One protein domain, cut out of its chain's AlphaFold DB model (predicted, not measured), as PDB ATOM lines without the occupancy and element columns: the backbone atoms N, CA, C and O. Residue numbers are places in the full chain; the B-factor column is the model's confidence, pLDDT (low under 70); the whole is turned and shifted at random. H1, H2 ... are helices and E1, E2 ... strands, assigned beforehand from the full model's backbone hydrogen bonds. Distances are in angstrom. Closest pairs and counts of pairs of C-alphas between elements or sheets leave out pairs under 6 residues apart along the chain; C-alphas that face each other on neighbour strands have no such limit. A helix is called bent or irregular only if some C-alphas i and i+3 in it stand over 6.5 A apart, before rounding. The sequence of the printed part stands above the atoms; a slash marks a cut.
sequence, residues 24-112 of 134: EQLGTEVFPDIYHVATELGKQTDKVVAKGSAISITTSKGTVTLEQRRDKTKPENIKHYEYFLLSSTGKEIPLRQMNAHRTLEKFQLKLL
ATOM      1  N   GLU A  24      14.360  47.580 -22.935       86.31
ATOM      2  CA  GLU A  24      14.807  46.244 -23.303       86.31
ATOM      3  C   GLU A  24      16.272  46.269 -23.740       86.31
ATOM      4  O   GLU A  24      17.093  45.610 -23.113       86.31
ATOM      5  N   GLN A  25      16.628  47.125 -24.704       87.69
ATOM      6  CA  GLN A  25      18.007  47.243 -25.190       87.69
ATOM      7  C   GLN A  25      18.984  47.666 -24.092       87.69
ATOM      8  O   GLN A  25      20.096  47.144 -24.017       87.69
ATOM      9  N   LEU A  26      18.584  48.591 -23.211       88.06
ATOM     10  CA  LEU A  26      19.418  48.956 -22.066       88.06
ATOM     11  C   LEU A  26      19.734  47.721 -21.212       88.06
ATOM     12  O   LEU A  26      20.858  47.585 -20.740       88.06
ATOM     13  N   GLY A  27      18.756  46.828 -21.025       85.75
ATOM     14  CA  GLY A  27      18.896  45.658 -20.165       85.75
ATOM     15  C   GLY A  27      19.528  44.429 -20.792       85.75
ATOM     16  O   GLY A  27      20.193  43.683 -20.078       85.75
ATOM     17  N   THR A  28      19.339  44.215 -22.090       87.62
ATOM     18  CA  THR A  28      19.810  43.009 -22.783       87.62
ATOM     19  C   THR A  28      21.092  43.221 -23.573       87.62
ATOM     20  O   THR A  28      21.761  42.239 -23.867       87.62
ATOM     21  N   GLU A  29      21.434  44.468 -23.907       89.75
ATOM     22  CA  GLU A  29      22.640  44.810 -24.672       89.75
ATOM     23  C   GLU A  29      23.586  45.662 -23.817       89.75
ATOM     24  O   GLU A  29      24.673  45.232 -23.446       89.75
ATOM     25  N   VAL A  30      23.138  46.861 -23.426       91.12
ATOM     26  CA  VAL A  30      24.033  47.901 -22.893       91.12
ATOM     27  C   VAL A  30      24.576  47.549 -21.509       91.12
ATOM     28  O   VAL A  30      25.779  47.617 -21.277       91.12
ATOM     29  N   PHE A  31      23.707  47.191 -20.561       93.88
ATOM     30  CA  PHE A  31      24.151  46.856 -19.209       93.88
ATOM     31  C   PHE A  31      25.063  45.616 -19.170       93.88
ATOM     32  O   PHE A  31      26.102  45.710 -18.518       93.88
ATOM     33  N   PRO A  32      24.765  44.499 -19.872       94.69
ATOM     34  CA  PRO A  32      25.679  43.358 -19.972       94.69
ATOM     35  C   PRO A  32      27.085  43.714 -20.469       94.69
ATOM     36  O   PRO A  32      28.063  43.280 -19.859       94.69
ATOM     37  N   ASP A  33      27.203  44.549 -21.505       94.06
ATOM     38  CA  ASP A  33      28.506  44.980 -22.032       94.06
ATOM     39  C   ASP A  33      29.305  45.765 -20.984       94.06
ATOM     40  O   ASP A  33      30.482  45.493 -20.730       94.06
ATOM     41  N   ILE A  34      28.647  46.717 -20.316       95.12
ATOM     42  CA  ILE A  34      29.259  47.512 -19.244       95.12
ATOM     43  C   ILE A  34      29.653  46.607 -18.070       95.12
ATOM     44  O   ILE A  34      30.736  46.765 -17.504       95.12
ATOM     45  N   TYR A  35      28.804  45.640 -17.716       96.62
ATOM     46  CA  TYR A  35      29.050  44.689 -16.633       96.62
ATOM     47  C   TYR A  35      30.265  43.804 -16.919       96.62
ATOM     48  O   TYR A  35      31.093  43.590 -16.031       96.62
ATOM     49  N   HIS A  36      30.417  43.328 -18.157       96.19
ATOM     50  CA  HIS A  36      31.589  42.565 -18.579       96.19
ATOM     51  C   HIS A  36      32.872  43.394 -18.428       96.19
ATOM     52  O   HIS A  36      33.827  42.947 -17.792       96.19
ATOM     53  N   VAL A  37      32.880  44.640 -18.919       94.88
ATOM     54  CA  VAL A  37      34.036  45.542 -18.767       94.88
ATOM     55  C   VAL A  37      34.359  45.793 -17.291       94.88
ATOM     56  O   VAL A  37      35.522  45.726 -16.897       94.88
ATOM     57  N   ALA A  38      33.345  46.045 -16.460       96.31
ATOM     58  CA  ALA A  38      33.532  46.243 -15.027       96.31
ATOM     59  C   ALA A  38      34.098  44.996 -14.329       96.31
ATOM     60  O   ALA A  38      34.943  45.123 -13.446       96.31
ATOM     61  N   THR A  39      33.667  43.802 -14.740       96.88
ATOM     62  CA  THR A  39      34.160  42.527 -14.203       96.88
ATOM     63  C   THR A  39      35.640  42.331 -14.515       96.88
ATOM     64  O   THR A  39      36.408  41.979 -13.624       96.88
ATOM     65  N   GLU A  40      36.066  42.601 -15.752       94.38
ATOM     66  CA  GLU A  40      37.479  42.493 -16.132       94.38
ATOM     67  C   GLU A  40      38.357  43.536 -15.431       94.38
ATOM     68  O   GLU A  40      39.467  43.222 -15.003       94.38
ATOM     69  N   LEU A  41      37.854  44.761 -15.253       93.44
ATOM     70  CA  LEU A  41      38.565  45.795 -14.500       93.44
ATOM     71  C   LEU A  41      38.668  45.471 -13.013       93.44
ATOM     72  O   LEU A  41      39.716  45.707 -12.422       93.44
ATOM     73  N   GLY A  42      37.633  44.878 -12.416       92.62
ATOM     74  CA  GLY A  42      37.655  44.462 -11.011       92.62
ATOM     75  C   GLY A  42      38.717  43.404 -10.688       92.62
ATOM     76  O   GLY A  42      39.082  43.235  -9.528       92.62
ATOM     77  N   LYS A  43      39.260  42.707 -11.698       93.00
ATOM     78  CA  LYS A  43      40.418  41.807 -11.531       93.00
ATOM     79  C   LYS A  43      41.752  42.557 -11.463       93.00
ATOM     80  O   LYS A  43      42.731  41.999 -10.982       93.00
ATOM     81  N   GLN A  44      41.797  43.788 -11.971       90.88
ATOM     82  CA  GLN A  44      43.005  44.613 -12.095       90.88
ATOM     83  C   GLN A  44      43.056  45.737 -11.054       90.88
ATOM     84  O   GLN A  44      44.126  46.259 -10.754       90.88
ATOM     85  N   THR A  45      41.906  46.138 -10.504       90.50
ATOM     86  CA  THR A  45      41.808  47.199  -9.500       90.50
ATOM     87  C   THR A  45      40.678  46.942  -8.508       90.50
ATOM     88  O   THR A  45      39.611  46.450  -8.858       90.50
ATOM     89  N   ASP A  46      40.894  47.369  -7.268       91.19
ATOM     90  CA  ASP A  46      39.912  47.428  -6.183       91.19
ATOM     91  C   ASP A  46      38.860  48.543  -6.353       91.19
ATOM     92  O   ASP A  46      37.840  48.568  -5.660       91.19
ATOM     93  N   LYS A  47      39.078  49.478  -7.287       92.75
ATOM     94  CA  LYS A  47      38.184  50.622  -7.518       92.75
ATOM     95  C   LYS A  47      36.886  50.250  -8.222       92.75
ATOM     96  O   LYS A  47      35.963  51.065  -8.219       92.75
ATOM     97  N   VAL A  48      36.808  49.076  -8.844       96.00
ATOM     98  CA  VAL A  48      35.625  48.626  -9.582       96.00
ATOM     99  C   VAL A  48      35.173  47.279  -9.052       96.00
ATOM    100  O   VAL A  48      35.957  46.344  -8.958       96.00
ATOM    101  N   VAL A  49      33.883  47.168  -8.747       95.69
ATOM    102  CA  VAL A  49      33.271  45.910  -8.311       95.69
ATOM    103  C   VAL A  49      32.006  45.662  -9.116       95.69
ATOM    104  O   VAL A  49      31.056  46.440  -9.038       95.69
ATOM    105  N   ALA A  50      31.978  44.559  -9.859       96.50
ATOM    106  CA  ALA A  50      30.778  44.026 -10.493       96.50
ATOM    107  C   ALA A  50      30.305  42.806  -9.695       96.50
ATOM    108  O   ALA A  50      31.033  41.819  -9.563       96.50
ATOM    109  N   LYS A  51      29.111  42.883  -9.097       95.75
ATOM    110  CA  LYS A  51      28.562  41.794  -8.280       95.75
ATOM    111  C   LYS A  51      27.043  41.752  -8.372       95.75
ATOM    112  O   LYS A  51      26.368  42.748  -8.120       95.75
ATOM    113  N   GLY A  52      26.504  40.567  -8.655       94.50
ATOM    114  CA  GLY A  52      25.064  40.377  -8.817       94.50
ATOM    115  C   GLY A  52      24.553  41.202  -9.995       94.50
ATOM    116  O   GLY A  52      24.990  40.996 -11.122       94.50
ATOM    117  N   SER A  53      23.654  42.145  -9.728       94.25
ATOM    118  CA  SER A  53      23.112  43.068 -10.731       94.25
ATOM    119  C   SER A  53      23.635  44.502 -10.582       94.25
ATOM    120  O   SER A  53      23.015  45.445 -11.074       94.25
ATOM    121  N   ALA A  54      24.767  44.681  -9.894       96.50
ATOM    122  CA  ALA A  54      25.321  45.988  -9.572       96.50
ATOM    123  C   ALA A  54      26.764  46.162 -10.058       96.50
ATOM    124  O   ALA A  54      27.583  45.242  -9.991       96.50
ATOM    125  N   ILE A  55      27.076  47.384 -10.486       97.25
ATOM    126  CA  ILE A  55      28.416  47.857 -10.837       97.25
ATOM    127  C   ILE A  55      28.741  49.038  -9.930       97.25
ATOM    128  O   ILE A  55      28.031  50.041  -9.938       97.25
ATOM    129  N   SER A  56      29.816  48.938  -9.160       96.19
ATOM    130  CA  SER A  56      30.270  49.985  -8.245       96.19
ATOM    131  C   SER A  56      31.610  50.540  -8.694       96.19
ATOM    132  O   SER A  56      32.513  49.776  -9.029       96.19
ATOM    133  N   ILE A  57      31.737  51.865  -8.674       94.62
ATOM    134  CA  ILE A  57      32.986  52.576  -8.949       94.62
ATOM    135  C   ILE A  57      33.321  53.434  -7.731       94.62
ATOM    136  O   ILE A  57      32.549  54.317  -7.343       94.62
ATOM    137  N   THR A  58      34.483  53.185  -7.140       91.94
ATOM    138  CA  THR A  58      35.022  53.948  -6.016       91.94
ATOM    139  C   THR A  58      35.913  55.070  -6.530       91.94
ATOM    140  O   THR A  58      36.870  54.861  -7.275       91.94
ATOM    141  N   THR A  59      35.592  56.290  -6.113       86.00
ATOM    142  CA  THR A  59      36.351  57.507  -6.420       86.00
ATOM    143  C   THR A  59      36.813  58.171  -5.125       86.00
ATOM    144  O   THR A  59      36.344  57.823  -4.043       86.00
ATOM    145  N   SER A  60      37.662  59.198  -5.219       84.75
ATOM    146  CA  SER A  60      38.048  60.012  -4.054       84.75
ATOM    147  C   SER A  60      36.865  60.700  -3.359       84.75
ATOM    148  O   SER A  60      36.976  61.088  -2.202       84.75
ATOM    149  N   LYS A  61      35.724  60.842  -4.047       83.50
ATOM    150  CA  LYS A  61      34.489  61.437  -3.512       83.50
ATOM    151  C   LYS A  61      33.537  60.401  -2.902       83.50
ATOM    152  O   LYS A  61      32.470  60.773  -2.424       83.50
ATOM    153  N   GLY A  62      33.900  59.120  -2.944       87.56
ATOM    154  CA  GLY A  62      33.083  57.998  -2.494       87.56
ATOM    155  C   GLY A  62      32.734  57.017  -3.613       87.56
ATOM    156  O   GLY A  62      33.164  57.162  -4.764       87.56
ATOM    157  N   THR A  63      31.949  56.010  -3.244       91.75
ATOM    158  CA  THR A  63      31.476  54.951  -4.138       91.75
ATOM    159  C   THR A  63      30.117  55.308  -4.724       91.75
ATOM    160  O   THR A  63      29.213  55.761  -4.015       91.75
ATOM    161  N   VAL A  64      29.984  55.098  -6.031       94.25
ATOM    162  CA  VAL A  64      28.714  55.191  -6.748       94.25
ATOM    163  C   VAL A  64      28.414  53.832  -7.355       94.25
ATOM    164  O   VAL A  64      29.261  53.258  -8.041       94.25
ATOM    165  N   THR A  65      27.204  53.344  -7.121       95.81
ATOM    166  CA  THR A  65      26.740  52.052  -7.616       95.81
ATOM    167  C   THR A  65      25.599  52.254  -8.600       95.81
ATOM    168  O   THR A  65      24.646  52.979  -8.320       95.81
ATOM    169  N   LEU A  66      25.707  51.611  -9.756       96.56
ATOM    170  CA  LEU A  66      24.627  51.434 -10.712       96.56
ATOM    171  C   LEU A  66      24.062  50.029 -10.536       96.56
ATOM    172  O   LEU A  66      24.782  49.051 -10.725       96.56
ATOM    173  N   GLU A  67      22.785  49.932 -10.196       96.50
ATOM    174  CA  GLU A  67      22.093  48.660 -10.006       96.50
ATOM    175  C   GLU A  67      20.981  48.499 -11.041       96.50
ATOM    176  O   GLU A  67      20.166  49.403 -11.236       96.50
ATOM    177  N   GLN A  68      20.943  47.337 -11.689       95.56
ATOM    178  CA  GLN A  68      19.834  46.892 -12.519       95.56
ATOM    179  C   GLN A  68      18.917  46.001 -11.674       95.56
ATOM    180  O   GLN A  68      19.365  45.034 -11.056       95.56
ATOM    181  N   ARG A  69      17.616  46.288 -11.653       94.12
ATOM    182  CA  ARG A  69      16.621  45.460 -10.965       94.12
ATOM    183  C   ARG A  69      15.550  45.024 -11.944       94.12
ATOM    184  O   ARG A  69      15.101  45.800 -12.779       94.12
ATOM    185  N   ARG A  70      15.126  43.767 -11.838       89.81
ATOM    186  CA  ARG A  70      13.966  43.276 -12.581       89.81
ATOM    187  C   ARG A  70      12.703  43.936 -12.030       89.81
ATOM    188  O   ARG A  70      12.459  43.859 -10.826       89.81
ATOM    189  N   ASP A  71      11.875  44.486 -12.911       86.81
ATOM    190  CA  ASP A  71      10.533  44.932 -12.541       86.81
ATOM    191  C   ASP A  71       9.642  43.708 -12.282       86.81
ATOM    192  O   ASP A  71       9.270  42.968 -13.196       86.81
ATOM    193  N   LYS A  72       9.321  43.484 -11.004       86.88
ATOM    194  CA  LYS A  72       8.484  42.365 -10.549       86.88
ATOM    195  C   LYS A  72       6.998  42.569 -10.850       86.88
ATOM    196  O   LYS A  72       6.220  41.638 -10.672       86.88
ATOM    197  N   THR A  73       6.590  43.762 -11.287       86.94
ATOM    198  CA  THR A  73       5.205  44.037 -11.694       86.94
ATOM    199  C   THR A  73       4.896  43.508 -13.095       86.94
ATOM    200  O   THR A  73       3.726  43.419 -13.472       86.94
ATOM    201  N   LYS A  74       5.921  43.146 -13.881       84.69
ATOM    202  CA  LYS A  74       5.754  42.543 -15.208       84.69
ATOM    203  C   LYS A  74       5.812  41.013 -15.139       84.69
ATOM    204  O   LYS A  74       6.576  40.473 -14.339       84.69
ATOM    205  N   PRO A  75       5.051  40.312 -16.002       86.44
ATOM    206  CA  PRO A  75       5.139  38.863 -16.158       86.44
ATOM    207  C   PRO A  75       6.571  38.351 -16.348       86.44
ATOM    208  O   PRO A  75       7.414  39.024 -16.943       86.44
ATOM    209  N   GLU A  76       6.840  37.123 -15.896       79.88
ATOM    210  CA  GLU A  76       8.198  36.570 -15.909       79.88
ATOM    211  C   GLU A  76       8.802  36.399 -17.314       79.88
ATOM    212  O   GLU A  76      10.023  36.437 -17.491       79.88
ATOM    213  N   ASN A  77       7.954  36.256 -18.326       79.88
ATOM    214  CA  ASN A  77       8.352  36.177 -19.727       79.88
ATOM    215  C   ASN A  77       8.702  37.547 -20.340       79.88
ATOM    216  O   ASN A  77       9.237  37.588 -21.444       79.88
ATOM    217  N   ILE A  78       8.443  38.656 -19.640       78.12
ATOM    218  CA  ILE A  78       8.803  40.010 -20.072       78.12
ATOM    219  C   ILE A  78      10.049  40.456 -19.297       78.12
ATOM    220  O   ILE A  78      10.020  40.669 -18.081       78.12
ATOM    221  N   LYS A  79      11.171  40.601 -20.009       73.81
ATOM    222  CA  LYS A  79      12.439  41.097 -19.453       73.81
ATOM    223  C   LYS A  79      12.403  42.624 -19.344       73.81
ATOM    224  O   LYS A  79      12.953  43.329 -20.183       73.81
ATOM    225  N   HIS A  80      11.722  43.130 -18.318       82.94
ATOM    226  CA  HIS A  80      11.707  44.555 -17.994       82.94
ATOM    227  C   HIS A  80      12.635  44.846 -16.815       82.94
ATOM    228  O   HIS A  80      12.547  44.194 -15.771       82.94
ATOM    229  N   TYR A  81      13.520  45.826 -16.991       88.31
ATOM    230  CA  TYR A  81      14.507  46.210 -15.992       88.31
ATOM    231  C   TYR A  81      14.429  47.702 -15.692       88.31
ATOM    232  O   TYR A  81      14.336  48.528 -16.598       88.31
ATOM    233  N   GLU A  82      14.539  48.019 -14.411       91.56
ATOM    234  CA  GLU A  82      14.695  49.361 -13.872       91.56
ATOM    235  C   GLU A  82      16.131  49.558 -13.387       91.56
ATOM    236  O   GLU A  82      16.846  48.599 -13.089       91.56
ATOM    237  N   TYR A  83      16.554  50.817 -13.299       94.75
ATOM    238  CA  TYR A  83      17.918  51.163 -12.919       94.75
ATOM    239  C   TYR A  83      17.921  52.151 -11.775       94.75
ATOM    240  O   TYR A  83      17.116  53.083 -11.739       94.75
ATOM    241  N   PHE A  84      18.881  51.971 -10.880       95.94
ATOM    242  CA  PHE A  84      19.027  52.765  -9.677       95.94
ATOM    243  C   PHE A  84      20.473  53.236  -9.553       95.94
ATOM    244  O   PHE A  84      21.411  52.477  -9.800       95.94
ATOM    245  N   LEU A  85      20.648  54.499  -9.166       94.88
ATOM    246  CA  LEU A  85      21.924  55.005  -8.673       94.88
ATOM    247  C   LEU A  85      21.908  55.007  -7.153       94.88
ATOM    248  O   LEU A  85      21.018  55.603  -6.548       94.88
ATOM    249  N   LEU A  86      22.920  54.393  -6.556       94.38
ATOM    250  CA  LEU A  86      23.127  54.379  -5.119       94.38
ATOM    251  C   LEU A  86      24.418  55.136  -4.809       94.38
ATOM    252  O   LEU A  86      25.468  54.872  -5.402       94.38
ATOM    253  N   SER A  87      24.337  56.108  -3.906       89.94
ATOM    254  CA  SER A  87      25.514  56.809  -3.390       89.94
ATOM    255  C   SER A  87      26.016  56.170  -2.098       89.94
ATOM    256  O   SER A  87      25.260  55.549  -1.351       89.94
ATOM    257  N   SER A  88      27.278  56.436  -1.765       85.12
ATOM    258  CA  SER A  88      27.880  56.090  -0.470       85.12
ATOM    259  C   SER A  88      27.121  56.635   0.749       85.12
ATOM    260  O   SER A  88      27.266  56.105   1.844       85.12
ATOM    261  N   THR A  89      26.287  57.663   0.576       86.38
ATOM    262  CA  THR A  89      25.432  58.215   1.639       86.38
ATOM    263  C   THR A  89      24.136  57.421   1.846       86.38
ATOM    264  O   THR A  89      23.265  57.873   2.582       86.38
ATOM    265  N   GLY A  90      23.952  56.297   1.143       82.81
ATOM    266  CA  GLY A  90      22.737  55.479   1.194       82.81
ATOM    267  C   GLY A  90      21.555  56.052   0.406       82.81
ATOM    268  O   GLY A  90      20.438  55.562   0.541       82.81
ATOM    269  N   LYS A  91      21.767  57.095  -0.412       90.94
ATOM    270  CA  LYS A  91      20.695  57.661  -1.237       90.94
ATOM    271  C   LYS A  91      20.500  56.793  -2.471       90.94
ATOM    272  O   LYS A  91      21.415  56.666  -3.281       90.94
ATOM    273  N   GLU A  92      19.288  56.283  -2.633       94.75
ATOM    274  CA  GLU A  92      18.844  55.589  -3.838       94.75
ATOM    275  C   GLU A  92      18.083  56.554  -4.758       94.75
ATOM    276  O   GLU A  92      17.234  57.332  -4.315       94.75
ATOM    277  N   ILE A  93      18.411  56.531  -6.050       93.69
ATOM    278  CA  ILE A  93      17.786  57.369  -7.073       93.69
ATOM    279  C   ILE A  93      17.297  56.465  -8.210       93.69
ATOM    280  O   ILE A  93      18.128  55.991  -8.991       93.69
ATOM    281  N   PRO A  94      15.976  56.248  -8.354       94.25
ATOM    282  CA  PRO A  94      15.434  55.545  -9.509       94.25
ATOM    283  C   PRO A  94      15.658  56.368 -10.779       94.25
ATOM    284  O   PRO A  94      15.424  57.583 -10.820       94.25
ATOM    285  N   LEU A  95      16.106  55.709 -11.842       92.75
ATOM    286  CA  LEU A  95      16.393  56.348 -13.116       92.75
ATOM    287  C   LEU A  95      15.204  56.195 -14.060       92.75
ATOM    288  O   LEU A  95      14.766  55.095 -14.371       92.75
ATOM    289  N   ARG A  96      14.717  57.318 -14.593       89.69
ATOM    290  CA  ARG A  96      13.837  57.313 -15.773       89.69
ATOM    291  C   ARG A  96      14.651  56.972 -17.020       89.69
ATOM    292  O   ARG A  96      15.845  57.249 -17.045       89.69
ATOM    293  N   GLN A  97      14.010  56.484 -18.081       84.00
ATOM    294  CA  GLN A  97      14.684  55.933 -19.268       84.00
ATOM    295  C   GLN A  97      15.791  56.828 -19.846       84.00
ATOM    296  O   GLN A  97      16.914  56.375 -20.045       84.00
ATOM    297  N   MET A  98      15.507  58.121 -20.037       84.88
ATOM    298  CA  MET A  98      16.500  59.084 -20.532       84.88
ATOM    299  C   MET A  98      17.711  59.211 -19.591       84.88
ATOM    300  O   MET A  98      18.854  59.285 -20.040       84.88
ATOM    301  N   ASN A  99      17.478  59.220 -18.275       88.38
ATOM    302  CA  ASN A  99      18.545  59.298 -17.280       88.38
ATOM    303  C   ASN A  99      19.285  57.964 -17.134       88.38
ATOM    304  O   ASN A  99      20.486  57.983 -16.885       88.38
ATOM    305  N   ALA A 100      18.605  56.831 -17.315       90.62
ATOM    306  CA  ALA A 100      19.216  55.506 -17.302       90.62
ATOM    307  C   ALA A 100      20.211  55.362 -18.454       90.62
ATOM    308  O   ALA A 100      21.371  55.044 -18.211       90.62
ATOM    309  N   HIS A 101      19.796  55.713 -19.675       88.88
ATOM    310  CA  HIS A 101      20.666  55.713 -20.849       88.88
ATOM    311  C   HIS A 101      21.929  56.561 -20.626       88.88
ATOM    312  O   HIS A 101      23.038  56.038 -20.667       88.88
ATOM    313  N   ARG A 102      21.764  57.836 -20.244       89.62
ATOM    314  CA  ARG A 102      22.896  58.739 -19.951       89.62
ATOM    315  C   ARG A 102      23.795  58.241 -18.818       89.62
ATOM    316  O   ARG A 102      24.991  58.521 -18.804       89.62
ATOM    317  N   THR A 103      23.222  57.576 -17.818       91.56
ATOM    318  CA  THR A 103      23.989  57.047 -16.684       91.56
ATOM    319  C   THR A 103      24.824  55.846 -17.108       91.56
ATOM    320  O   THR A 103      26.005  55.803 -16.781       91.56
ATOM    321  N   LEU A 104      24.242  54.922 -17.877       92.19
ATOM    322  CA  LEU A 104      24.943  53.774 -18.453       92.19
ATOM    323  C   LEU A 104      26.116  54.233 -19.328       92.19
ATOM    324  O   LEU A 104      27.240  53.797 -19.099       92.19
ATOM    325  N   GLU A 105      25.896  55.191 -20.231       90.00
ATOM    326  CA  GLU A 105      26.966  55.767 -21.063       90.00
ATOM    327  C   GLU A 105      28.099  56.368 -20.222       90.00
ATOM    328  O   GLU A 105      29.279  56.144 -20.492       90.00
ATOM    329  N   LYS A 106      27.764  57.112 -19.159       91.31
ATOM    330  CA  LYS A 106      28.774  57.685 -18.258       91.31
ATOM    331  C   LYS A 106      29.556  56.617 -17.503       91.31
ATOM    332  O   LYS A 106      30.763  56.781 -17.331       91.31
ATOM    333  N   PHE A 107      28.893  55.556 -17.046       92.38
ATOM    334  CA  PHE A 107      29.559  54.416 -16.418       92.38
ATOM    335  C   PHE A 107      30.509  53.739 -17.405       92.38
ATOM    336  O   PHE A 107      31.679  53.559 -17.081       92.38
ATOM    337  N   GLN A 108      30.048  53.462 -18.625       92.06
ATOM    338  CA  GLN A 108      30.872  52.880 -19.681       92.06
ATOM    339  C   GLN A 108      32.113  53.730 -19.966       92.06
ATOM    340  O   GLN A 108      33.229  53.222 -19.906       92.06
ATOM    341  N   LEU A 109      31.931  55.034 -20.198       90.12
ATOM    342  CA  LEU A 109      33.032  55.965 -20.444       90.12
ATOM    343  C   LEU A 109      34.041  55.951 -19.291       90.12
ATOM    344  O   LEU A 109      35.243  55.915 -19.524       90.12
ATOM    345  N   LYS A 110      33.566  55.969 -18.039       91.00
ATOM    346  CA  LYS A 110      34.449  55.971 -16.865       91.00
ATOM    347  C   LYS A 110      35.232  54.675 -16.716       91.00
ATOM    348  O   LYS A 110      36.399  54.734 -16.344       91.00
ATOM    349  N   LEU A 111      34.619  53.537 -17.027       91.94
ATOM    350  CA  LEU A 111      35.305  52.248 -17.034       91.94
ATOM    351  C   LEU A 111      36.357  52.183 -18.147       91.94
ATOM    352  O   LEU A 111      37.477  51.760 -17.887       91.94
ATOM    353  N   LEU A 112      36.043  52.659 -19.355       90.50
ATOM    354  CA  LEU A 112      37.006  52.707 -20.460       90.50
ATOM    355  C   LEU A 112      38.198  53.622 -20.144       90.50
ATOM    356  O   LEU A 112      39.337  53.195 -20.287       90.50
TER     357      LEU A 112
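What this domain is: This is residues 24 to 112 of the 134 residues of an uncharacterized protein of Aquimarina sp. AD1 (UniProt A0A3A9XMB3). A strongly twisted wall of five antiparallel strands has two long helices, H1 and H2, side by side over one face, while its other face is bare. The loop of residues 71 to 80 between E3 and E4 reaches out at one end of the long axis. The printed part has 89 residues with two named helices and five named strands, in the order H1 E1 E2 E3 E4 E5 H2, and the sheet runs E1 E2 E3 E4 E5. The class is mixed, helices and strands; the whole is compact, with a radius of gyration of the C-alphas of 12.9 A and spans of 39 by 27 by 21 A.

Where its parts are: Find C-alpha 24 at (14.807, 46.244, -23.303); from there H1 runs 26.0 A to residue 42. It is only just irregular, with C-alphas 28 and 31 6.8 A apart, and has a kink of 32 degrees near residue 31. Next come E1, residues 48 to 51, and E2, residues 54 to 59. E3, residues 62 to 70, begins at C-alpha 62 (33.083, 57.998, -2.494) and is 26.2 A long. E4 is residues 81 to 87, 19.8 A, and E5 residues 92 to 95. H2, residues 97 to 112, runs 22.6 A to C-alpha 112 at (37.006, 52.707, -20.460).

How they stand to each other: Begin with the sheet, a meander, each strand the antiparallel neighbour of the one before. Look for N 49 and O 56 at 3.0 A between E1 and E2, N 57 and O 64 at 2.9 A between E2 and E3, N 67 and O 84 at 2.9 A between E3 and E4, and N 85 and O 93 at 2.9 A between E4 and E5. H1 and H2 are on the same face, in two layers with the sheet, at heights over the sheet of 9.1 A and 9.8 A. H1 comes closest to E1 at the C-alphas of Gly 42 and Val 48, 4.8 A. H2 comes closest to E4 at the C-alphas of Tyr 83 and Ala 100, 6.3 A. The helices touch, closest at the C-alphas of Ile 34 and Gln 108, 5.6 A, and run the same way at a shallow tilt of 25 degrees. In H2 every O i to N i+4 pair is within hydrogen-bond range; in H1, 12 of 15 are.

The domain as a whole: The two C-alphas farthest apart, those of Ser 60 and Asn 77, are 41.2 A from each other. The printed part has no cut and no long link. The mean pLDDT of the printed part is 90.8, and no printed residue is under 70.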